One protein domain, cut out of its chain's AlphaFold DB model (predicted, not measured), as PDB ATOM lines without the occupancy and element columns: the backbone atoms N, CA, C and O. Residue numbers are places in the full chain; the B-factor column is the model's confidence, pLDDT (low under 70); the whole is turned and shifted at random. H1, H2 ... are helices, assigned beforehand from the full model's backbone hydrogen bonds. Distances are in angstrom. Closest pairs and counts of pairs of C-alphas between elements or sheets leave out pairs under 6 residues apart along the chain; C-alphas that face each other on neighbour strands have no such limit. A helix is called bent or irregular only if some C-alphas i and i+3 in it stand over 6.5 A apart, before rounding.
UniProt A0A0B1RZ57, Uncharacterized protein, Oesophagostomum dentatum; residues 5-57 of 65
ATOM      1  N   LEU A   5      -7.378   4.533 105.530       86.00
ATOM      2  CA  LEU A   5      -7.525   3.322 104.725       86.00
ATOM      3  C   LEU A   5      -7.004   3.485 103.290       86.00
ATOM      4  O   LEU A   5      -6.357   2.578 102.777       86.00
ATOM      5  N   ALA A   6      -7.243   4.634 102.653       85.25
ATOM      6  CA  ALA A   6      -6.830   4.870 101.269       85.25
ATOM      7  C   ALA A   6      -5.297   4.842 101.072       85.25
ATOM      8  O   ALA A   6      -4.837   4.085 100.216       85.25
ATOM      9  N   PRO A   7      -4.479   5.583 101.852       89.06
ATOM     10  CA  PRO A   7      -3.024   5.504 101.715       89.06
ATOM     11  C   PRO A   7      -2.460   4.137 102.127       89.06
ATOM     12  O   PRO A   7      -1.506   3.675 101.508       89.06
ATOM     13  N   ILE A   8      -3.062   3.458 103.112       90.50
ATOM     14  CA  ILE A   8      -2.631   2.118 103.542       90.50
ATOM     15  C   ILE A   8      -2.852   1.091 102.423       90.50
ATOM     16  O   ILE A   8      -1.927   0.375 102.049       90.50
ATOM     17  N   LEU A   9      -4.059   1.039 101.853       90.31
ATOM     18  CA  LEU A   9      -4.378   0.121 100.757       90.31
ATOM     19  C   LEU A   9      -3.591   0.460  99.488       90.31
ATOM     20  O   LEU A   9      -3.120  -0.445  98.802       90.31
ATOM     21  N   GLY A  10      -3.386   1.749  99.203       88.75
ATOM     22  CA  GLY A  10      -2.548   2.198  98.093       88.75
ATOM     23  C   GLY A  10      -1.109   1.693  98.218       88.75
ATOM     24  O   GLY A  10      -0.603   1.064  97.293       88.75
ATOM     25  N   VAL A  11      -0.480   1.871  99.384       90.50
ATOM     26  CA  VAL A  11       0.884   1.372  99.643       90.50
ATOM     27  C   VAL A  11       0.962  -0.152  99.560       90.50
ATOM     28  O   VAL A  11       1.872  -0.670  98.916       90.50
ATOM     29  N   LEU A  12       0.009  -0.872 100.163       90.38
ATOM     30  CA  LEU A  12      -0.007  -2.339 100.151       90.38
ATOM     31  C   LEU A  12      -0.210  -2.904  98.741       90.38
ATOM     32  O   LEU A  12       0.480  -3.835  98.336       90.38
ATOM     33  N   SER A  13      -1.131  -2.325  97.971       90.81
ATOM     34  CA  SER A  13      -1.352  -2.722  96.579       90.81
ATOM     35  C   SER A  13      -0.129  -2.434  95.702       90.81
ATOM     36  O   SER A  13       0.260  -3.280  94.898       90.81
ATOM     37  N   GLY A  14       0.531  -1.290  95.912       89.56
ATOM     38  CA  GLY A  14       1.748  -0.913  95.201       89.56
ATOM     39  C   GLY A  14       2.913  -1.856  95.494       89.56
ATOM     40  O   GLY A  14       3.529  -2.367  94.564       89.56
ATOM     41  N   CYS A  15       3.203  -2.144  96.767       88.50
ATOM     42  CA  CYS A  15       4.341  -2.997  97.118       88.50
ATOM     43  C   CYS A  15       4.157  -4.443  96.636       88.50
ATOM     44  O   CYS A  15       5.085  -5.021  96.063       88.50
ATOM     45  N   MET A  16       2.951  -4.998  96.794       90.31
ATOM     46  CA  MET A  16       2.638  -6.353  96.340       90.31
ATOM     47  C   MET A  16       2.636  -6.440  94.810       90.31
ATOM     48  O   MET A  16       3.198  -7.380  94.252       90.31
ATOM     49  N   GLY A  17       2.085  -5.438  94.118       88.94
ATOM     50  CA  GLY A  17       2.087  -5.375  92.653       88.94
ATOM     51  C   GLY A  17       3.496  -5.328  92.057       88.94
ATOM     52  O   GLY A  17       3.791  -6.065  91.115       88.94
ATOM     53  N   CYS A  18       4.391  -4.528  92.644       86.00
ATOM     54  CA  CYS A  18       5.790  -4.457  92.220       86.00
ATOM     55  C   CYS A  18       6.496  -5.814  92.354       86.00
ATOM     56  O   CYS A  18       7.134  -6.262  91.405       86.00
ATOM     57  N   MET A  19       6.347  -6.498  93.494       86.94
ATOM     58  CA  MET A  19       6.937  -7.826  93.727       86.94
ATOM     59  C   MET A  19       6.465  -8.861  92.699       86.94
ATOM     60  O   MET A  19       7.283  -9.592  92.147       86.94
ATOM     61  N   VAL A  20       5.166  -8.890  92.383       89.44
ATOM     62  CA  VAL A  20       4.613  -9.825  91.387       89.44
ATOM     63  C   VAL A  20       5.209  -9.580  90.000       89.44
ATOM     64  O   VAL A  20       5.549 -10.531  89.296       89.44
ATOM     65  N   PHE A  21       5.369  -8.317  89.600       84.12
ATOM     66  CA  PHE A  21       5.985  -7.972  88.319       84.12
ATOM     67  C   PHE A  21       7.453  -8.413  88.256       84.12
ATOM     68  O   PHE A  21       7.883  -9.018  87.274       84.12
ATOM     69  N   VAL A  22       8.198  -8.190  89.339       84.81
ATOM     70  CA  VAL A  22       9.590  -8.630  89.477       84.81
ATOM     71  C   VAL A  22       9.701 -10.148  89.412       84.81
ATOM     72  O   VAL A  22      10.561 -10.666  88.707       84.81
ATOM     73  N   GLU A  23       8.806 -10.876  90.078       86.12
ATOM     74  CA  GLU A  23       8.806 -12.338  90.058       86.12
ATOM     75  C   GLU A  23       8.503 -12.892  88.655       86.12
ATOM     76  O   GLU A  23       9.105 -13.877  88.222       86.12
ATOM     77  N   LYS A  24       7.605 -12.240  87.907       83.75
ATOM     78  CA  LYS A  24       7.321 -12.590  86.507       83.75
ATOM     79  C   LYS A  24       8.522 -12.333  85.597       83.75
ATOM     80  O   LYS A  24       8.818 -13.186  84.764       83.75
ATOM     81  N   ILE A  25       9.230 -11.217  85.775       84.06
ATOM     82  CA  ILE A  25      10.457 -10.910  85.021       84.06
ATOM     83  C   ILE A  25      11.571 -11.898  85.370       84.06
ATOM     84  O   ILE A  25      12.211 -12.428  84.468       84.06
ATOM     85  N   ALA A  26      11.769 -12.195  86.654       81.12
ATOM     86  CA  ALA A  26      12.785 -13.137  87.114       81.12
ATOM     87  C   ALA A  26      12.552 -14.559  86.577       81.12
ATOM     88  O   ALA A  26      13.512 -15.271  86.294       81.12
ATOM     89  N   LYS A  27      11.284 -14.965  86.412       82.38
ATOM     90  CA  LYS A  27      10.911 -16.237  85.774       82.38
ATOM     91  C   LYS A  27      11.117 -16.238  84.258       82.38
ATOM     92  O   LYS A  27      11.406 -17.298  83.716       82.38
ATOM     93  N   ALA A  28      10.931 -15.101  83.586       82.62
ATOM     94  CA  ALA A  28      11.126 -14.996  82.142       82.62
ATOM     95  C   ALA A  28      12.616 -14.954  81.776       82.62
ATOM     96  O   ALA A  28      13.051 -15.717  80.929       82.62
ATOM     97  N   GLU A  29      13.395 -14.102  82.445       77.31
ATOM     98  CA  GLU A  29      14.809 -13.873  82.138       77.31
ATOM     99  C   GLU A  29      15.614 -13.676  83.438       77.31
ATOM    100  O   GLU A  29      15.808 -12.539  83.891       77.31
ATOM    101  N   PRO A  30      16.117 -14.756  84.068       73.25
ATOM    102  CA  PRO A  30      16.819 -14.677  85.354       73.25
ATOM    103  C   PRO A  30      18.120 -13.857  85.285       73.25
ATOM    104  O   PRO A  30      18.568 -13.309  86.292       73.25
ATOM    105  N   SER A  31      18.711 -13.714  84.095       74.25
ATOM    106  CA  SER A  31      19.909 -12.901  83.846       74.25
ATOM    107  C   SER A  31      19.643 -11.386  83.867       74.25
ATOM    108  O   SER A  31      20.564 -10.599  84.093       74.25
ATOM    109  N   SER A  32      18.387 -10.958  83.687       70.94
ATOM    110  CA  SER A  32      17.987  -9.543  83.609       70.94
ATOM    111  C   SER A  32      17.918  -8.848  84.980       70.94
ATOM    112  O   SER A  32      17.791  -7.626  85.080       70.94
ATOM    113  N   MET A  33      18.074  -9.602  86.071       76.50
ATOM    114  CA  MET A  33      17.987  -9.080  87.440       76.50
ATOM    115  C   MET A  33      19.029  -7.982  87.740       76.50
ATOM    116  O   MET A  33      18.754  -7.045  88.496       76.50
ATOM    117  N   ASN A  34      20.193  -8.029  87.083       80.25
ATOM    118  CA  ASN A  34      21.208  -6.975  87.175       80.25
ATOM    119  C   ASN A  34      20.745  -5.650  86.549       80.25
ATOM    120  O   ASN A  34      20.960  -4.588  87.131       80.25
ATOM    121  N   LEU A  35      20.069  -5.698  85.396       82.75
ATOM    122  CA  LEU A  35      19.540  -4.502  84.733       82.75
ATOM    123  C   LEU A  35      18.395  -3.883  85.533       82.75
ATOM    124  O   LEU A  35      18.327  -2.662  85.673       82.75
ATOM    125  N   MET A  36      17.535  -4.720  86.117       84.44
ATOM    126  CA  MET A  36      16.488  -4.264  87.027       84.44
ATOM    127  C   MET A  36      17.084  -3.538  88.241       84.44
ATOM    128  O   MET A  36      16.631  -2.448  88.601       84.44
ATOM    129  N   THR A  37      18.127  -4.103  88.851       85.56
ATOM    130  CA  THR A  37      18.805  -3.499  90.008       85.56
ATOM    131  C   THR A  37      19.447  -2.165  89.639       85.56
ATOM    132  O   THR A  37      19.250  -1.175  90.344       85.56
ATOM    133  N   PHE A  38      20.145  -2.108  88.500       86.56
ATOM    134  CA  PHE A  38      20.724  -0.872  87.979       86.56
ATOM    135  C   PHE A  38      19.655   0.203  87.754       86.56
ATOM    136  O   PHE A  38      19.787   1.310  88.264       86.56
ATOM    137  N   SER A  39      18.556  -0.134  87.074       87.25
ATOM    138  CA  SER A  39      17.455   0.799  86.817       87.25
ATOM    139  C   SER A  39      16.813   1.316  88.109       87.25
ATOM    140  O   SER A  39      16.567   2.515  88.242       87.25
ATOM    141  N   THR A  40      16.614   0.438  89.096       88.19
ATOM    142  CA  THR A  40      16.059   0.810  90.406       88.19
ATOM    143  C   THR A  40      16.999   1.763  91.146       88.19
ATOM    144  O   THR A  40      16.560   2.784  91.675       88.19
ATOM    145  N   PHE A  41      18.303   1.477  91.130       88.44
ATOM    146  CA  PHE A  41      19.318   2.352  91.706       88.44
ATOM    147  C   PHE A  41      19.341   3.719  91.015       88.44
ATOM    148  O   PHE A  41      19.294   4.742  91.693       88.44
ATOM    149  N   THR A  42      19.347   3.755  89.681       88.81
ATOM    150  CA  THR A  42      19.302   5.003  88.912       88.81
ATOM    151  C   THR A  42      18.048   5.807  89.239       88.81
ATOM    152  O   THR A  42      18.144   7.008  89.481       88.81
ATOM    153  N   PHE A  43      16.878   5.169  89.307       88.75
ATOM    154  CA  PHE A  43      15.628   5.847  89.637       88.75
ATOM    155  C   PHE A  43      15.666   6.476  91.036       88.75
ATOM    156  O   PHE A  43      15.391   7.667  91.180       88.75
ATOM    157  N   ILE A  44      16.082   5.714  92.054       89.00
ATOM    158  CA  ILE A  44      16.184   6.204  93.438       89.00
ATOM    159  C   ILE A  44      17.241   7.305  93.550       89.00
ATOM    160  O   ILE A  44      16.993   8.321  94.197       89.00
ATOM    161  N   ALA A  45      18.397   7.148  92.902       87.00
ATOM    162  CA  ALA A  45      19.444   8.162  92.885       87.00
ATOM    163  C   ALA A  45      18.941   9.468  92.256       87.00
ATOM    164  O   ALA A  45      19.162  10.544  92.810       87.00
ATOM    165  N   THR A  46      18.200   9.383  91.149       86.62
ATOM    166  CA  THR A  46      17.632  10.554  90.465       86.62
ATOM    167  C   THR A  46      16.546  11.215  91.315       86.62
ATOM    168  O   THR A  46      16.562  12.431  91.504       86.62
ATOM    169  N   GLN A  47      15.637  10.428  91.904       86.88
ATOM    170  CA  GLN A  47      14.617  10.939  92.821       86.88
ATOM    171  C   GLN A  47      15.263  11.601  94.050       86.88
ATOM    172  O   GLN A  47      14.876  12.704  94.428       86.88
ATOM    173  N   GLY A  48      16.268  10.971  94.660       82.25
ATOM    174  CA  GLY A  48      16.999  11.511  95.807       82.25
ATOM    175  C   GLY A  48      17.763  12.791  95.470       82.25
ATOM    176  O   GLY A  48      17.755  13.744  96.250       82.25
ATOM    177  N   LEU A  49      18.359  12.875  94.282       81.50
ATOM    178  CA  LEU A  49      19.053  14.076  93.823       81.50
ATOM    179  C   LEU A  49      18.071  15.241  93.606       81.50
ATOM    180  O   LEU A  49      18.333  16.368  94.035       81.50
ATOM    181  N   ILE A  50      16.904  14.971  93.018       81.31
ATOM    182  CA  ILE A  50      15.881  15.991  92.748       81.31
ATOM    183  C   ILE A  50      15.170  16.436  94.038       81.31
ATOM    184  O   ILE A  50      15.035  17.636  94.287       81.31
ATOM    185  N   PHE A  51      14.723  15.496  94.874       75.44
ATOM    186  CA  PHE A  51      13.888  15.795  96.042       75.44
ATOM    187  C   PHE A  51      14.689  16.090  97.314       75.44
ATOM    188  O   PHE A  51      14.368  17.058  98.004       75.44
ATOM    189  N   THR A  52      15.726  15.298  97.614       68.50
ATOM    190  CA  THR A  52      16.553  15.458  98.826       68.50
ATOM    191  C   THR A  52      17.677  16.464  98.611       68.50
ATOM    192  O   THR A  52      17.863  17.358  99.431       68.50
ATOM    193  N   SER A  53      18.422  16.356  97.508       61.59
ATOM    194  CA  SER A  53      19.588  17.222  97.288       61.59
ATOM    195  C   SER A  53      19.215  18.600  96.722       61.59
ATOM    196  O   SER A  53      20.060  19.492  96.708       61.59
ATOM    197  N   LYS A  54      17.960  18.799  96.269       63.16
ATOM    198  CA  LYS A  54      17.511  20.023  95.575       63.16
ATOM    199  C   LYS A  54      18.557  20.454  94.541       63.16
ATOM    200  O   LYS A  54      19.024  21.589  94.559       63.16
ATOM    201  N   PHE A  55      18.985  19.519  93.688       63.94
ATOM    202  CA  PHE A  55      20.004  19.788  92.667       63.94
ATOM    203  C   PHE A  55      21.374  20.218  93.242       63.94
ATOM    204  O   PHE A  55      22.018  21.111  92.700       63.94
ATOM    205  N   LEU A  56      21.811  19.623  94.363       59.03
ATOM    206  CA  LEU A  56      23.033  20.006  95.098       59.03
ATOM    207  C   LEU A  56      23.052  21.467  95.598       59.03
ATOM    208  O   LEU A  56      24.101  21.978  95.977       59.03
ATOM    209  N   THR A  57      21.902  22.147  95.647       57.44
ATOM    210  CA  THR A  57      21.813  23.569  96.048       57.44
ATOM    211  C   THR A  57      21.756  23.759  97.570       57.44
ATOM    212  O   THR A  57      21.767  24.884  98.061       57.44
TER     213      THR A  57
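What this domain is: This is residues 5 to 57 of the 65 residues of an uncharacterized protein of Oesophagostomum dentatum (UniProt A0A0B1RZ57). Two long helices meet near their ends at a corner, making a flat, open V. H1 is one arm, H2 the other, and a short tail, residues 52 to 57, follows H2. The 53 printed residues hold two named helices, H1 then H2, and no named strand; the class is all helix. The whole is only just loose, close to extended, with a radius of gyration of the C-alphas of 14.7 A and spans of 43 by 36 by 6 A.

Where its parts are: H1, residues 5 to 28, begins at C-alpha 5 (-7.525, 3.322, 104.725) and is 34.5 A long. H2, residues 30 to 51, is 32.4 A long and ends at C-alpha 51 (13.888, 15.795, 96.042). H2 is only just irregular: C-alphas 31 and 34 are 6.9 A apart.

How they stand to each other: H1 and H2 only just touch, only at the corner by their tight link, with 3 pairs of C-alphas within 8 A. H1 touches with residues 25 to 26 alone, H2 with 32 to 33 alone; the closest C-alphas, of Ala 26 and Met 33, are 6.6 A apart. They run opposite ways at a steep tilt of 36 degrees, only just past shallow. Every O i to N i+4 pair is within hydrogen-bond range in H1, and 16 of 18 in H2.

The domain as a whole: The C-alphas farthest apart, of Lys 27 and Thr 57, are 42.5 A apart. The printed part has no cut. Residues 52 to 57 have pLDDT under 70.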